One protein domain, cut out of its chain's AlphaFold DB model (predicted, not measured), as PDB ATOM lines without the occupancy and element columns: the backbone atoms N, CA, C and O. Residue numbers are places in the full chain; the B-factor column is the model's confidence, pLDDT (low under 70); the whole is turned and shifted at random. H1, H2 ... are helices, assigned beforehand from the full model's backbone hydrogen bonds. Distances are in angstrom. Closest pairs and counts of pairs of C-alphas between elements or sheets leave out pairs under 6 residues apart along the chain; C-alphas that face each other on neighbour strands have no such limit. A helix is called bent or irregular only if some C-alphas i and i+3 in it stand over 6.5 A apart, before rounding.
ATOM      1  N   GLY A  28       9.113   2.875   6.581       73.31
ATOM      2  CA  GLY A  28       8.279   3.453   5.523       73.31
ATOM      3  C   GLY A  28       8.596   4.927   5.263       73.31
ATOM      4  O   GLY A  28       9.593   5.449   5.755       73.31
ATOM      5  N   SER A  29       7.720   5.621   4.530       76.81
ATOM      6  CA  SER A  29       7.942   7.023   4.138       76.81
ATOM      7  C   SER A  29       8.106   7.985   5.322       76.81
ATOM      8  O   SER A  29       8.813   8.983   5.244       76.81
ATOM      9  N   TYR A  30       7.455   7.672   6.447       83.75
ATOM     10  CA  TYR A  30       7.554   8.465   7.671       83.75
ATOM     11  C   TYR A  30       8.923   8.319   8.352       83.75
ATOM     12  O   TYR A  30       9.445   9.309   8.844       83.75
ATOM     13  N   GLY A  31       9.538   7.130   8.317       83.25
ATOM     14  CA  GLY A  31      10.897   6.920   8.830       83.25
ATOM     15  C   GLY A  31      11.939   7.698   8.031       83.25
ATOM     16  O   GLY A  31      12.693   8.473   8.609       83.25
ATOM     17  N   LYS A  32      11.889   7.599   6.694       85.69
ATOM     18  CA  LYS A  32      12.758   8.386   5.797       85.69
ATOM     19  C   LYS A  32      12.594   9.893   6.007       85.69
ATOM     20  O   LYS A  32      13.575  10.627   6.048       85.69
ATOM     21  N   PHE A  33      11.359  10.356   6.204       90.12
ATOM     22  CA  PHE A  33      11.096  11.748   6.565       90.12
ATOM     23  C   PHE A  33      11.748  12.145   7.900       90.12
ATOM     24  O   PHE A  33      12.320  13.228   7.979       90.12
ATOM     25  N   LEU A  34      11.687  11.302   8.939       88.31
ATOM     26  CA  LEU A  34      12.309  11.595  10.236       88.31
ATOM     27  C   LEU A  34      13.840  11.644  10.148       88.31
ATOM     28  O   LEU A  34      14.443  12.550  10.717       88.31
ATOM     29  N   GLU A  35      14.461  10.732   9.397       88.88
ATOM     30  CA  GLU A  35      15.907  10.748   9.133       88.88
ATOM     31  C   GLU A  35      16.330  12.022   8.382       88.88
ATOM     32  O   GLU A  35      17.303  12.692   8.751       88.88
ATOM     33  N   PHE A  36      15.567  12.407   7.355       90.00
ATOM     34  CA  PHE A  36      15.803  13.642   6.609       90.00
ATOM     35  C   PHE A  36      15.617  14.888   7.485       90.00
ATOM     36  O   PHE A  36      16.453  15.793   7.477       90.00
ATOM     37  N   LEU A  37      14.556  14.918   8.295       89.00
ATOM     38  CA  LEU A  37      14.294  15.995   9.243       89.00
ATOM     39  C   LEU A  37      15.434  16.124  10.251       89.00
ATOM     40  O   LEU A  37      15.875  17.235  10.507       89.00
ATOM     41  N   GLN A  38      15.935  15.015  10.796       88.31
ATOM     42  CA  GLN A  38      17.024  15.029  11.771       88.31
ATOM     43  C   GLN A  38      18.341  15.527  11.162       88.31
ATOM     44  O   GLN A  38      19.059  16.292  11.802       88.31
ATOM     45  N   SER A  39      18.648  15.125   9.928       86.31
ATOM     46  CA  SER A  39      19.867  15.547   9.221       86.31
ATOM     47  C   SER A  39      19.839  17.013   8.772       86.31
ATOM     48  O   SER A  39      20.895  17.634   8.666       86.31
ATOM     49  N   HIS A  40      18.650  17.588   8.569       82.62
ATOM     50  CA  HIS A  40      18.463  18.960   8.073       82.62
ATOM     51  C   HIS A  40      17.728  19.871   9.073       82.62
ATOM     52  O   HIS A  40      17.228  20.948   8.708       82.62
ATOM     53  N   ALA A  41      17.660  19.444  10.336       81.75
ATOM     54  CA  ALA A  41      17.009  20.169  11.417       81.75
ATOM     55  C   ALA A  41      17.699  21.514  11.654       81.75
ATOM     56  O   ALA A  41      18.926  21.614  11.680       81.75
ATOM     57  N   GLY A  42      16.903  22.564  11.832       74.75
ATOM     58  CA  GLY A  42      17.397  23.901  12.147       74.75
ATOM     59  C   GLY A  42      18.066  24.630  10.980       74.75
ATOM     60  O   GLY A  42      18.416  25.795  11.137       74.75
ATOM     61  N   GLN A  43      18.211  24.006   9.804       75.19
ATOM     62  CA  GLN A  43      18.704  24.699   8.613       75.19
ATOM     63  C   GLN A  43      17.621  25.643   8.070       75.19
ATOM     64  O   GLN A  43      16.584  25.167   7.604       75.19
ATOM     65  N   PRO A  44      17.795  26.973   8.099       67.56
ATOM     66  CA  PRO A  44      16.807  27.866   7.511       67.56
ATOM     67  C   PRO A  44      16.834  27.747   5.980       67.56
ATOM     68  O   PRO A  44      17.902  27.657   5.372       67.56
ATOM     69  N   TYR A  45      15.661  27.795   5.344       80.00
ATOM     70  CA  TYR A  45      15.566  27.982   3.894       80.00
ATOM     71  C   TYR A  45      15.550  29.484   3.595       80.00
ATOM     72  O   TYR A  45      14.507  30.141   3.629       80.00
ATOM     73  N   SER A  46      16.733  30.051   3.361       70.94
ATOM     74  CA  SER A  46      16.927  31.498   3.183       70.94
ATOM     75  C   SER A  46      16.375  32.020   1.852       70.94
ATOM     76  O   SER A  46      16.089  33.209   1.721       70.94
ATOM     77  N   GLN A  47      16.149  31.131   0.884       75.19
ATOM     78  CA  GLN A  47      15.653  31.458  -0.454       75.19
ATOM     79  C   GLN A  47      14.121  31.357  -0.574       75.19
ATOM     80  O   GLN A  47      13.573  31.261  -1.673       75.19
ATOM     81  N   PHE A  48      13.383  31.397   0.542       81.44
ATOM     82  CA  PHE A  48      11.919  31.315   0.503       81.44
ATOM     83  C   PHE A  48      11.271  32.447  -0.298       81.44
ATOM     84  O   PHE A  48      10.359  32.194  -1.085       81.44
ATOM     85  N   LEU A  49      11.773  33.675  -0.139       68.19
ATOM     86  CA  LEU A  49      11.313  34.835  -0.908       68.19
ATOM     87  C   LEU A  49      11.537  34.623  -2.410       68.19
ATOM     88  O   LEU A  49      10.630  34.862  -3.200       68.19
ATOM     89  N   TYR A  50      12.700  34.083  -2.786       66.25
ATOM     90  CA  TYR A  50      13.012  33.718  -4.168       66.25
ATOM     91  C   TYR A  50      12.043  32.653  -4.700       66.25
ATOM     92  O   TYR A  50      11.456  32.811  -5.764       66.25
ATOM     93  N   MET A  51      11.751  31.606  -3.925       80.06
ATOM     94  CA  MET A  51      10.749  30.603  -4.303       80.06
ATOM     95  C   MET A  51       9.345  31.206  -4.481       80.06
ATOM     96  O   MET A  51       8.623  30.832  -5.407       80.06
ATOM     97  N   GLN A  52       8.957  32.170  -3.640       81.56
ATOM     98  CA  GLN A  52       7.694  32.896  -3.787       81.56
ATOM     99  C   GLN A  52       7.641  33.762  -5.049       81.56
ATOM    100  O   GLN A  52       6.538  34.105  -5.474       81.56
ATOM    101  N   GLU A  53       8.766  34.115  -5.681       69.81
ATOM    102  CA  GLU A  53       8.758  34.808  -6.974       69.81
ATOM    103  C   GLU A  53       8.189  33.914  -8.076       69.81
ATOM    104  O   GLU A  53       7.402  34.402  -8.886       69.81
ATOM    105  N   PHE A  54       8.493  32.613  -8.051       71.44
ATOM    106  CA  PHE A  54       8.153  31.671  -9.123       71.44
ATOM    107  C   PHE A  54       6.947  30.779  -8.814       71.44
ATOM    108  O   PHE A  54       6.294  30.307  -9.746       71.44
ATOM    109  N   PHE A  55       6.609  30.571  -7.538       83.62
ATOM    110  CA  PHE A  55       5.553  29.649  -7.114       83.62
ATOM    111  C   PHE A  55       4.475  30.329  -6.245       83.62
ATOM    112  O   PHE A  55       4.753  31.088  -5.320       83.62
ATOM    113  N   ASN A  56       3.212  30.004  -6.515       84.12
ATOM    114  CA  ASN A  56       2.014  30.270  -5.720       84.12
ATOM    115  C   ASN A  56       1.966  29.374  -4.470       84.12
ATOM    116  O   ASN A  56       1.117  28.487  -4.344       84.12
ATOM    117  N   THR A  57       2.879  29.602  -3.528       82.56
ATOM    118  CA  THR A  57       2.943  28.829  -2.277       82.56
ATOM    119  C   THR A  57       1.728  29.079  -1.377       82.56
ATOM    120  O   THR A  57       1.312  28.174  -0.660       82.56
ATOM    121  N   ASN A  58       1.118  30.272  -1.446       83.19
ATOM    122  CA  ASN A  58       0.072  30.749  -0.524       83.19
ATOM    123  C   ASN A  58       0.493  30.688   0.958       83.19
ATOM    124  O   ASN A  58      -0.342  30.530   1.847       83.19
ATOM    125  N   LEU A  59       1.797  30.790   1.220       85.12
ATOM    126  CA  LEU A  59       2.388  30.779   2.553       85.12
ATOM    127  C   LEU A  59       3.111  32.103   2.779       85.12
ATOM    128  O   LEU A  59       3.827  32.549   1.890       85.12
ATOM    129  N   ALA A  60       2.937  32.713   3.953       83.56
ATOM    130  CA  ALA A  60       3.625  33.955   4.313       83.56
ATOM    131  C   ALA A  60       5.103  33.724   4.675       83.56
ATOM    132  O   ALA A  60       5.950  34.556   4.371       83.56
ATOM    133  N   GLN A  61       5.404  32.575   5.281       87.62
ATOM    134  CA  GLN A  61       6.741  32.162   5.700       87.62
ATOM    135  C   GLN A  61       6.980  30.696   5.334       87.62
ATOM    136  O   GLN A  61       6.021  29.938   5.146       87.62
ATOM    137  N   PHE A  62       8.249  30.298   5.236       90.06
ATOM    138  CA  PHE A  62       8.592  28.895   5.038       90.06
ATOM    139  C   PHE A  62       8.147  28.080   6.264       90.06
ATOM    140  O   PHE A  62       8.365  28.548   7.386       90.06
ATOM    141  N   PRO A  63       7.507  26.908   6.087       92.19
ATOM    142  CA  PRO A  63       7.058  26.093   7.213       92.19
ATOM    143  C   PRO A  63       8.209  25.737   8.159       92.19
ATOM    144  O   PRO A  63       9.329  25.491   7.710       92.19
ATOM    145  N   THR A  64       7.939  25.699   9.463       91.00
ATOM    146  CA  THR A  64       8.958  25.307  10.445       91.00
ATOM    147  C   THR A  64       9.084  23.790  10.529       91.00
ATOM    148  O   THR A  64       8.140  23.050  10.243       91.00
ATOM    149  N   ASP A  65      10.253  23.326  10.960       91.75
ATOM    150  CA  ASP A  65      10.544  21.903  11.145       91.75
ATOM    151  C   ASP A  65       9.534  21.250  12.121       91.75
ATOM    152  O   ASP A  65       8.994  20.179  11.836       91.75
ATOM    153  N   ASP A  66       9.180  21.947  13.210       89.31
ATOM    154  CA  ASP A  66       8.169  21.500  14.183       89.31
ATOM    155  C   ASP A  66       6.760  21.419  13.580       89.31
ATOM    156  O   ASP A  66       6.034  20.450  13.818       89.31
ATOM    157  N   GLU A  67       6.363  22.416  12.779       91.56
ATOM    158  CA  GLU A  67       5.054  22.436  12.115       91.56
ATOM    159  C   GLU A  67       4.921  21.244  11.160       91.56
ATOM    160  O   GLU A  67       3.923  20.518  11.185       91.56
ATOM    161  N   ILE A  68       5.941  21.010  10.332       93.25
ATOM    162  CA  ILE A  68       5.935  19.932   9.342       93.25
ATOM    163  C   ILE A  68       6.009  18.559  10.009       93.25
ATOM    164  O   ILE A  68       5.288  17.648   9.594       93.25
ATOM    165  N   SER A  69       6.790  18.424  11.084       91.00
ATOM    166  CA  SER A  69       6.844  17.210  11.901       91.00
ATOM    167  C   SER A  69       5.471  16.854  12.485       91.00
ATOM    168  O   SER A  69       5.000  15.723  12.329       91.00
ATOM    169  N   GLN A  70       4.764  17.832  13.066       90.06
ATOM    170  CA  GLN A  70       3.411  17.637  13.597       90.06
ATOM    171  C   GLN A  70       2.405  17.267  12.503       90.06
ATOM    172  O   GLN A  70       1.594  16.358  12.692       90.06
ATOM    173  N   ILE A  71       2.457  17.938  11.348       90.12
ATOM    174  CA  ILE A  71       1.581  17.637  10.209       90.12
ATOM    175  C   ILE A  71       1.791  16.195   9.735       90.12
ATOM    176  O   ILE A  71       0.820  15.445   9.622       90.12
ATOM    177  N   GLN A  72       3.036  15.793   9.483       88.12
ATOM    178  CA  GLN A  72       3.373  14.441   9.032       88.12
ATOM    179  C   GLN A  72       2.984  13.381  10.066       88.12
ATOM    180  O   GLN A  72       2.359  12.381   9.711       88.12
ATOM    181  N   HIS A  73       3.253  13.627  11.352       87.56
ATOM    182  CA  HIS A  73       2.823  12.747  12.438       87.56
ATOM    183  C   HIS A  73       1.295  12.580  12.454       87.56
ATOM    184  O   HIS A  73       0.784  11.461  12.492       87.56
ATOM    185  N   ASN A  74       0.541  13.676  12.352       85.94
ATOM    186  CA  ASN A  74      -0.920  13.636  12.342       85.94
ATOM    187  C   ASN A  74      -1.471  12.904  11.112       85.94
ATOM    188  O   ASN A  74      -2.422  12.129  11.240       85.94
ATOM    189  N   LEU A  75      -0.874  13.104   9.933       82.88
ATOM    190  CA  LEU A  75      -1.225  12.373   8.711       82.88
ATOM    191  C   LEU A  75      -0.948  10.870   8.850       82.88
ATOM    192  O   LEU A  75      -1.762  10.054   8.407       82.88
ATOM    193  N   HIS A  76       0.151  10.506   9.511       80.25
ATOM    194  CA  HIS A  76       0.515   9.121   9.782       80.25
ATOM    195  C   HIS A  76      -0.444   8.462  10.791       80.25
ATOM    196  O   HIS A  76      -1.018   7.411  10.500       80.25
ATOM    197  N   VAL A  77      -0.708   9.106  11.935       78.00
ATOM    198  CA  VAL A  77      -1.535   8.565  13.034       78.00
ATOM    199  C   VAL A  77      -3.026   8.516  12.692       78.00
ATOM    200  O   VAL A  77      -3.712   7.553  13.037       78.00
ATOM    201  N   TRP A  89      -5.209  17.198  -3.051       85.81
ATOM    202  CA  TRP A  89      -4.143  17.698  -2.173       85.81
ATOM    203  C   TRP A  89      -4.706  18.641  -1.110       85.81
ATOM    204  O   TRP A  89      -5.282  19.676  -1.469       85.81
ATOM    205  N   THR A  90      -4.501  18.323   0.169       88.69
ATOM    206  CA  THR A  90      -4.876  19.225   1.272       88.69
ATOM    207  C   THR A  90      -3.885  20.385   1.417       88.69
ATOM    208  O   THR A  90      -2.869  20.441   0.721       88.69
ATOM    209  N   ILE A  91      -4.192  21.363   2.274       87.06
ATOM    210  CA  ILE A  91      -3.286  22.493   2.535       87.06
ATOM    211  C   ILE A  91      -2.029  21.987   3.255       87.06
ATOM    212  O   ILE A  91      -0.916  22.368   2.904       87.06
ATOM    213  N   GLU A  92      -2.207  21.070   4.198       89.44
ATOM    214  CA  GLU A  92      -1.157  20.437   4.990       89.44
ATOM    215  C   GLU A  92      -0.220  19.604   4.109       89.44
ATOM    216  O   GLU A  92       0.996  19.753   4.187       89.44
ATOM    217  N   GLU A  93      -0.766  18.799   3.193       89.75
ATOM    218  CA  GLU A  93       0.033  18.007   2.246       89.75
ATOM    219  C   GLU A  93       0.864  18.903   1.308       89.75
ATOM    220  O   GLU A  93       2.002  18.576   0.978       89.75
ATOM    221  N   LYS A  94       0.331  20.066   0.900       91.88
ATOM    222  CA  LYS A  94       1.090  21.044   0.100       91.88
ATOM    223  C   LYS A  94       2.207  21.698   0.907       91.88
ATOM    224  O   LYS A  94       3.284  21.891   0.359       91.88
ATOM    225  N   LYS A  95       1.966  22.032   2.181       92.62
ATOM    226  CA  LYS A  95       3.002  22.575   3.076       92.62
ATOM    227  C   LYS A  95       4.169  21.604   3.212       92.62
ATOM    228  O   LYS A  95       5.311  22.019   3.059       92.62
ATOM    229  N   VAL A  96       3.867  20.320   3.415       93.12
ATOM    230  CA  VAL A  96       4.870  19.247   3.464       93.12
ATOM    231  C   VAL A  96       5.655  19.172   2.154       93.12
ATOM    232  O   VAL A  96       6.879  19.193   2.193       93.12
ATOM    233  N   LEU A  97       4.976  19.160   1.000       94.31
ATOM    234  CA  LEU A  97       5.648  19.143  -0.305       94.31
ATOM    235  C   LEU A  97       6.581  20.351  -0.486       94.31
ATOM    236  O   LEU A  97       7.733  20.177  -0.860       94.31
ATOM    237  N   ILE A  98       6.096  21.565  -0.203       93.94
ATOM    238  CA  ILE A  98       6.878  22.802  -0.333       93.94
ATOM    239  C   ILE A  98       8.109  22.775   0.574       93.94
ATOM    240  O   ILE A  98       9.192  23.168   0.146       93.94
ATOM    241  N   TRP A  99       7.946  22.305   1.810       94.62
ATOM    242  CA  TRP A  99       9.047  22.220   2.758       94.62
ATOM    243  C   TRP A  99      10.108  21.208   2.315       94.62
ATOM    244  O   TRP A  99      11.289  21.550   2.282       94.62
ATOM    245  N   ILE A 100       9.693  20.002   1.907       94.44
ATOM    246  CA  ILE A 100      10.617  18.950   1.456       94.44
ATOM    247  C   ILE A 100      11.379  19.417   0.216       94.44
ATOM    248  O   ILE A 100      12.603  19.365   0.209       94.44
ATOM    249  N   VAL A 101      10.681  19.927  -0.807       94.12
ATOM    250  CA  VAL A 101      11.323  20.389  -2.048       94.12
ATOM    251  C   VAL A 101      12.297  21.534  -1.770       94.12
ATOM    252  O   VAL A 101      13.411  21.515  -2.284       94.12
ATOM    253  N   GLY A 102      11.926  22.502  -0.925       92.38
ATOM    254  CA  GLY A 102      12.812  23.611  -0.559       92.38
ATOM    255  C   GLY A 102      14.088  23.143   0.147       92.38
ATOM    256  O   GLY A 102      15.187  23.508  -0.256       92.38
ATOM    257  N   LYS A 103      13.965  22.284   1.166       91.62
ATOM    258  CA  LYS A 103      15.126  21.772   1.914       91.62
ATOM    259  C   LYS A 103      16.007  20.859   1.063       91.62
ATOM    260  O   LYS A 103      17.223  21.001   1.092       91.62
ATOM    261  N   LEU A 104      15.402  19.945   0.305       92.19
ATOM    262  CA  LEU A 104      16.138  18.965  -0.491       92.19
ATOM    263  C   LEU A 104      16.865  19.622  -1.667       92.19
ATOM    264  O   LEU A 104      18.024  19.307  -1.908       92.19
ATOM    265  N   SER A 105      16.226  20.575  -2.357       91.81
ATOM    266  CA  SER A 105      16.886  21.328  -3.435       91.81
ATOM    267  C   SER A 105      18.060  22.155  -2.914       91.81
ATOM    268  O   SER A 105      19.113  22.153  -3.538       91.81
ATOM    269  N   GLN A 106      17.931  22.780  -1.737       88.44
ATOM    270  CA  GLN A 106      19.043  23.491  -1.101       88.44
ATOM    271  C   GLN A 106      20.175  22.539  -0.689       88.44
ATOM    272  O   GLN A 106      21.343  22.880  -0.843       88.44
ATOM    273  N   ALA A 107      19.847  21.353  -0.168       89.19
ATOM    274  CA  ALA A 107      20.842  20.360   0.236       89.19
ATOM    275  C   ALA A 107      21.614  19.773  -0.959       89.19
ATOM    276  O   ALA A 107      22.802  19.486  -0.835       89.19
ATOM    277  N   GLN A 108      20.949  19.611  -2.106       89.81
ATOM    278  CA  GLN A 108      21.541  19.102  -3.349       89.81
ATOM    279  C   GLN A 108      22.074  20.216  -4.276       89.81
ATOM    280  O   GLN A 108      22.572  19.904  -5.353       89.81
ATOM    281  N   ASP A 109      21.978  21.489  -3.871       86.06
ATOM    282  CA  ASP A 109      22.349  22.677  -4.661       86.06
ATOM    283  C   ASP A 109      21.703  22.718  -6.066       86.06
ATOM    284  O   ASP A 109      22.353  22.947  -7.086       86.06
ATOM    285  N   LEU A 110      20.393  22.458  -6.126       84.69
ATOM    286  CA  LEU A 110      19.611  22.395  -7.367       84.69
ATOM    287  C   LEU A 110      18.704  23.620  -7.547       84.69
ATOM    288  O   LEU A 110      18.089  24.107  -6.595       84.69
ATOM    289  N   ASP A 111      18.536  24.079  -8.796       78.81
ATOM    290  CA  ASP A 111      17.556  25.122  -9.129       78.81
ATOM    291  C   ASP A 111      16.132  24.555  -9.000       78.81
ATOM    292  O   ASP A 111      15.724  23.644  -9.719       78.81
ATOM    293  N   ILE A 112      15.329  25.152  -8.117       84.06
ATOM    294  CA  ILE A 112      13.923  24.790  -7.864       84.06
ATOM    295  C   ILE A 112      13.020  24.834  -9.109       84.06
ATOM    296  O   ILE A 112      11.900  24.304  -9.085       84.06
ATOM    297  N   ARG A 113      13.465  25.501 -10.181       78.56
ATOM    298  CA  ARG A 113      12.759  25.591 -11.466       78.56
ATOM    299  C   ARG A 113      13.062  24.420 -12.395       78.56
ATOM    300  O   ARG A 113      12.236  24.154 -13.266       78.56
ATOM    301  N   ASP A 114      14.189  23.743 -12.201       79.38
ATOM    302  CA  ASP A 114      14.683  22.681 -13.077       79.38
ATOM    303  C   ASP A 114      15.197  21.497 -12.247       79.38
ATOM    304  O   ASP A 114      16.391  21.300 -12.038       79.38
ATOM    305  N   LEU A 115      14.242  20.738 -11.703       86.62
ATOM    306  CA  LEU A 115      14.509  19.600 -10.825       86.62
ATOM    307  C   LEU A 115      14.511  18.290 -11.639       86.62
ATOM    308  O   LEU A 115      13.518  18.030 -12.335       86.62
ATOM    309  N   PRO A 116      15.564  17.452 -11.532       84.94
ATOM    310  CA  PRO A 116      15.693  16.209 -12.294       84.94
ATOM    311  C   PRO A 116      14.654  15.160 -11.870       84.94
ATOM    312  O   PRO A 116      14.031  15.272 -10.817       84.94
ATOM    313  N   ASP A 117      14.455  14.116 -12.678       84.62
ATOM    314  CA  ASP A 117      13.455  13.078 -12.377       84.62
ATOM    315  C   ASP A 117      13.778  12.285 -11.100       84.62
ATOM    316  O   ASP A 117      12.875  12.020 -10.308       84.62
ATOM    317  N   GLU A 118      15.058  12.006 -10.848       88.06
ATOM    318  CA  GLU A 118      15.541  11.304  -9.647       88.06
ATOM    319  C   GLU A 118      15.186  12.048  -8.349       88.06
ATOM    320  O   GLU A 118      14.813  11.426  -7.358       88.06
ATOM    321  N   PHE A 119      15.165  13.387  -8.385       92.69
ATOM    322  CA  PHE A 119      14.760  14.223  -7.250       92.69
ATOM    323  C   PHE A 119      13.337  13.904  -6.773       92.69
ATOM    324  O   PHE A 119      13.024  13.970  -5.585       92.69
ATOM    325  N   TRP A 120      12.434  13.564  -7.697       93.62
ATOM    326  CA  TRP A 120      11.040  13.294  -7.358       93.62
ATOM    327  C   TRP A 120      10.845  11.932  -6.702       93.62
ATOM    328  O   TRP A 120       9.880  11.782  -5.945       93.62
ATOM    329  N   GLU A 121      11.743  10.978  -6.951       92.62
ATOM    330  CA  GLU A 121      11.760   9.702  -6.238       92.62
ATOM    331  C   GLU A 121      12.067   9.952  -4.760       92.62
ATOM    332  O   GLU A 121      11.221   9.630  -3.922       92.62
ATOM    333  N   ASP A 122      13.144  10.682  -4.450       91.19
ATOM    334  CA  ASP A 122      13.510  11.077  -3.078       91.19
ATOM    335  C   ASP A 122      12.366  11.824  -2.368       91.19
ATOM    336  O   ASP A 122      11.996  11.523  -1.230       91.19
ATOM    337  N   VAL A 123      11.737  12.786  -3.054       93.81
ATOM    338  CA  VAL A 123      10.585  13.522  -2.507       93.81
ATOM    339  C   VAL A 123       9.416  12.579  -2.210       93.81
ATOM    340  O   VAL A 123       8.779  12.697  -1.160       93.81
ATOM    341  N   SER A 124       9.101  11.652  -3.115       92.31
ATOM    342  CA  SER A 124       7.976  10.723  -2.945       92.31
ATOM    343  C   SER A 124       8.173   9.751  -1.787       92.31
ATOM    344  O   SER A 124       7.207   9.372  -1.123       92.31
ATOM    345  N   GLU A 125       9.425   9.417  -1.486       90.06
ATOM    346  CA  GLU A 125       9.770   8.592  -0.341       90.06
ATOM    347  C   GLU A 125       9.507   9.291   0.991       90.06
ATOM    348  O   GLU A 125       9.279   8.614   1.988       90.06
ATOM    349  N   MET A 126       9.487  10.625   1.029       90.69
ATOM    350  CA  MET A 126       9.248  11.403   2.248       90.69
ATOM    351  C   MET A 126       7.815  11.947   2.341       90.69
ATOM    352  O   MET A 126       7.284  12.141   3.439       90.69
ATOM    353  N   VAL A 127       7.144  12.186   1.212       88.38
ATOM    354  CA  VAL A 127       5.764  12.692   1.188       88.38
ATOM    355  C   VAL A 127       4.771  11.558   1.453       88.38
ATOM    356  O   VAL A 127       4.673  10.578   0.718       88.38
ATOM    357  N   TYR A 128       3.941  11.715   2.484       84.00
ATOM    358  CA  TYR A 128       2.976  10.685   2.860       84.00
ATOM    359  C   TYR A 128       1.971  10.359   1.736       84.00
ATOM    360  O   TYR A 128       1.152  11.194   1.344       84.00
ATOM    361  N   ARG A 129       1.980   9.096   1.275       80.56
ATOM    362  CA  ARG A 129       1.035   8.507   0.298       80.56
ATOM    363  C   ARG A 129       0.961   9.224  -1.066       80.56
ATOM    364  O   ARG A 129      -0.095   9.189  -1.707       80.56
ATOM    365  N   ARG A 130       2.047   9.845  -1.527       84.88
ATOM    366  CA  ARG A 130       2.150  10.435  -2.873       84.88
ATOM    367  C   ARG A 130       3.265   9.748  -3.653       84.88
ATOM    368  O   ARG A 130       4.262   9.370  -3.063       84.88
ATOM    369  N   ASP A 131       3.065   9.562  -4.954       86.19
ATOM    370  CA  ASP A 131       4.112   9.060  -5.851       86.19
ATOM    371  C   ASP A 131       4.904  10.222  -6.484       86.19
ATOM    372  O   ASP A 131       4.458  11.376  -6.457       86.19
ATOM    373  N   ALA A 132       6.079   9.919  -7.046       87.81
ATOM    374  CA  ALA A 132       6.984  10.900  -7.651       87.81
ATOM    375  C   ALA A 132       6.286  11.755  -8.720       87.81
ATOM    376  O   ALA A 132       6.370  12.986  -8.713       87.81
ATOM    377  N   VAL A 133       5.489  11.114  -9.580       83.81
ATOM    378  CA  VAL A 133       4.733  11.781 -10.648       83.81
ATOM    379  C   VAL A 133       3.707  12.765 -10.078       83.81
ATOM    380  O   VAL A 133       3.586  13.887 -10.571       83.81
ATOM    381  N   GLN A 134       2.974  12.387  -9.029       85.38
ATOM    382  CA  GLN A 134       2.010  13.258  -8.355       85.38
ATOM    383  C   GLN A 134       2.691  14.448  -7.682       85.38
ATOM    384  O   GLN A 134       2.153  15.556  -7.748       85.38
ATOM    385  N   CYS A 135       3.842  14.234  -7.042       90.75
ATOM    386  CA  CYS A 135       4.638  15.300  -6.434       90.75
ATOM    387  C   CYS A 135       5.114  16.297  -7.499       90.75
ATOM    388  O   CYS A 135       4.834  17.490  -7.368       90.75
ATOM    389  N   LYS A 136       5.703  15.804  -8.599       89.38
ATOM    390  CA  LYS A 136       6.159  16.621  -9.734       89.38
ATOM    391  C   LYS A 136       5.018  17.428 -10.346       89.38
ATOM    392  O   LYS A 136       5.090  18.651 -10.429       89.38
ATOM    393  N   GLN A 137       3.912  16.767 -10.698       83.75
ATOM    394  CA  GLN A 137       2.726  17.434 -11.244       83.75
ATOM    395  C   GLN A 137       2.190  18.499 -10.291       83.75
ATOM    396  O   GLN A 137       1.780  19.579 -10.728       83.75
ATOM    397  N   LYS A 138       2.169  18.207  -8.983       88.19
ATOM    398  CA  LYS A 138       1.667  19.169  -8.013       88.19
ATOM    399  C   LYS A 138       2.579  20.380  -7.894       88.19
ATOM    400  O   LYS A 138       2.061  21.494  -7.849       88.19
ATOM    401  N   TRP A 139       3.891  20.169  -7.872       90.19
ATOM    402  CA  TRP A 139       4.883  21.236  -7.855       90.19
ATOM    403  C   TRP A 139       4.770  22.141  -9.081       90.19
ATOM    404  O   TRP A 139       4.662  23.357  -8.940       90.19
ATOM    405  N   SER A 140       4.656  21.563 -10.281       84.00
ATOM    406  CA  SER A 140       4.472  22.334 -11.517       84.00
ATOM    407  C   SER A 140       3.195  23.184 -11.496       84.00
ATOM    408  O   SER A 140       3.207  24.332 -11.930       84.00
ATOM    409  N   GLN A 141       2.093  22.672 -10.932       81.06
ATOM    410  CA  GLN A 141       0.852  23.445 -10.767       81.06
ATOM    411  C   GLN A 141       0.982  24.622  -9.795       81.06
ATOM    412  O   GLN A 141       0.172  25.545  -9.861       81.06
ATOM    413  N   LEU A 142       1.937  24.572  -8.863       85.31
ATOM    414  CA  LEU A 142       2.202  25.684  -7.959       85.31
ATOM    415  C   LEU A 142       2.975  26.805  -8.656       85.31
ATOM    416  O   LEU A 142       3.007  27.888  -8.101       85.31
ATOM    417  N   GLN A 143       3.551  26.625  -9.848       80.31
ATOM    418  CA  GLN A 143       4.218  27.724 -10.562       80.31
ATOM    419  C   GLN A 143       3.235  28.864 -10.887       80.31
ATOM    420  O   GLN A 143       2.069  28.626 -11.218       80.31
ATOM    421  N   LYS A 144       3.687  30.119 -10.784       72.19
ATOM    422  CA  LYS A 144       2.875  31.305 -11.093       72.19
ATOM    423  C   LYS A 144       2.467  31.350 -12.563       72.19
ATOM    424  O   LYS A 144       3.256  31.058 -13.457       72.19
ATOM    425  N   THR A 145       1.238  31.794 -12.817       56.59
ATOM    426  CA  THR A 145       0.623  31.841 -14.155       56.59
ATOM    427  C   THR A 145       1.304  32.811 -15.116       56.59
ATOM    428  O   THR A 145       1.336  32.545 -16.314       56.59
ATOM    429  N   ASP A 146       1.907  33.892 -14.618       47.12
ATOM    430  CA  ASP A 146       2.604  34.882 -15.456       47.12
ATOM    431  C   ASP A 146       3.892  34.303 -16.073       47.12
ATOM    432  O   ASP A 146       4.365  34.767 -17.107       47.12
ATOM    433  N   LEU A 147       4.401  33.207 -15.497       51.50
ATOM    434  CA  LEU A 147       5.465  32.372 -16.061       51.50
ATOM    435  C   LEU A 147       4.915  31.243 -16.963       51.50
ATOM    436  O   LEU A 147       5.661  30.691 -17.768       51.50
ATOM    437  N   GLN A 148       3.613  30.934 -16.876       52.41
ATOM    438  CA  GLN A 148       2.883  29.952 -17.703       52.41
ATOM    439  C   GLN A 148       2.231  30.570 -18.960       52.41
ATOM    440  O   GLN A 148       1.770  29.840 -19.839       52.41
TER     441      GLN A 148
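AT A GLANCE: This is residues 28 to 77 and 89 to 148 of the 522 residues of an uncharacterized protein of Paramecium tetraurelia (UniProt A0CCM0). One long helix, H4, runs through the middle, and shorter helices pack round it mostly crossed: H3 on one side, with H1 side by side with H3 and running the opposite way, and H5 and H6 on another side, nearly at right angles to each other. H2 lies close to H4 on the side away from H1 and H3, and the short H7, at the end of the printed part, lies farthest from the middle. The printed part has 110 residues, with seven named helices in the order H1 to H7 and no named strand; the class is all helix, with 73 residues in the named helices. The whole is compact, with a radius of gyration of the C-alphas of 12.9 A, and the C-alphas span 39 by 27 by 26 A.

IN THESE COORDINATES: H4, residues 91 to 107, is the longest helix; it runs 24.3 A from C-alpha 91 at (-3.286, 22.493, 2.535) to C-alpha 107 at (20.842, 20.360, 0.236), and its centre is 1.3 A from the mean of the C-alphas. H3, residues 65 to 77, is 18.1 A long. H1, residues 29 to 39, is 15.5 A long and begins at C-alpha 29, (7.942, 7.023, 4.138). H5, residues 117 to 126, measures 15.3 A, and H6, residues 132 to 142, measures 15.5 A. H2, residues 48 to 54, is 10.3 A long. H7, residues 145 to 148, is 4.6 A long and ends at C-alpha 148, (2.883, 29.952, -17.703). No helix is bent or irregular.

HOW THE PARTS SIT: H4 and H5 are the hubs, touching three helices each. H4 touches H3 with its residues 92 to 99 alone, at a steep tilt of 52 degrees, opposite ways; the closest C-alphas, those of Val 96 and Ile 68, are 6.0 A apart. H3 touches H1 at a shallow tilt of 17 degrees, opposite ways, with the C-alphas of Asp 65 and Leu 37 the closest at 7.3 A. H1 and H4 are near each other, with 6 pairs of C-alphas within 10 A. H4 touches H5 with residues 97 to 101 alone, at a steep tilt of 55 degrees, opposite ways; the closest C-alphas are those of Ile 100 and Val 123, 6.7 A apart. H4 only just touches H6, with 3 pairs of C-alphas within 8 A; the two are about perpendicular at 80 degrees, and the closest C-alphas, those of Leu 97 and Cys 135, are 7.3 A apart. H5 and H6 touch, about perpendicular at 82 degrees, with the C-alphas of Trp 120 and Ala 132 the closest at 4.7 A. H5 also touches H1, about perpendicular at 81 degrees, the closest C-alphas being those of Met 126 and Phe 33, 4.7 A apart. H2 and H4 are close but not clearly touching, with the C-alphas of Phe 48 and Gly 102 the closest at 7.8 A. H2 and H7 are also close but not clearly touching, the closest C-alphas being those of Phe 54 and Leu 147 at 7.5 A. Among the pairs that are apart are H1 and H6, and H3 and H5. In H1, H3, H4 and H6 every O i to N i+4 pair is within hydrogen-bond range; in H2 it is 2 of 3 and in H5 5 of 6, while H7 is too short for such a pair.

THE WHOLE: The two C-alphas farthest apart, those of Val 77 and Asp 146, are 39.0 A from each other. Residues 78 to 88 are not printed, and C-alphas 77 and 89 are 17.9 A apart across this cut, which lies in the link from H3 to H4. Of the links that are printed whole, those from H5 to H6 and from H6 to H7 are tight, and those from H1 to H2, H2 to H3 and H4 to H5 are short. The mean pLDDT of the printed part is 84.4; it is under 70 at residue 44, residues 49 to 50, residue 53 and residues 145 to 148, and the mean of H7 is 52.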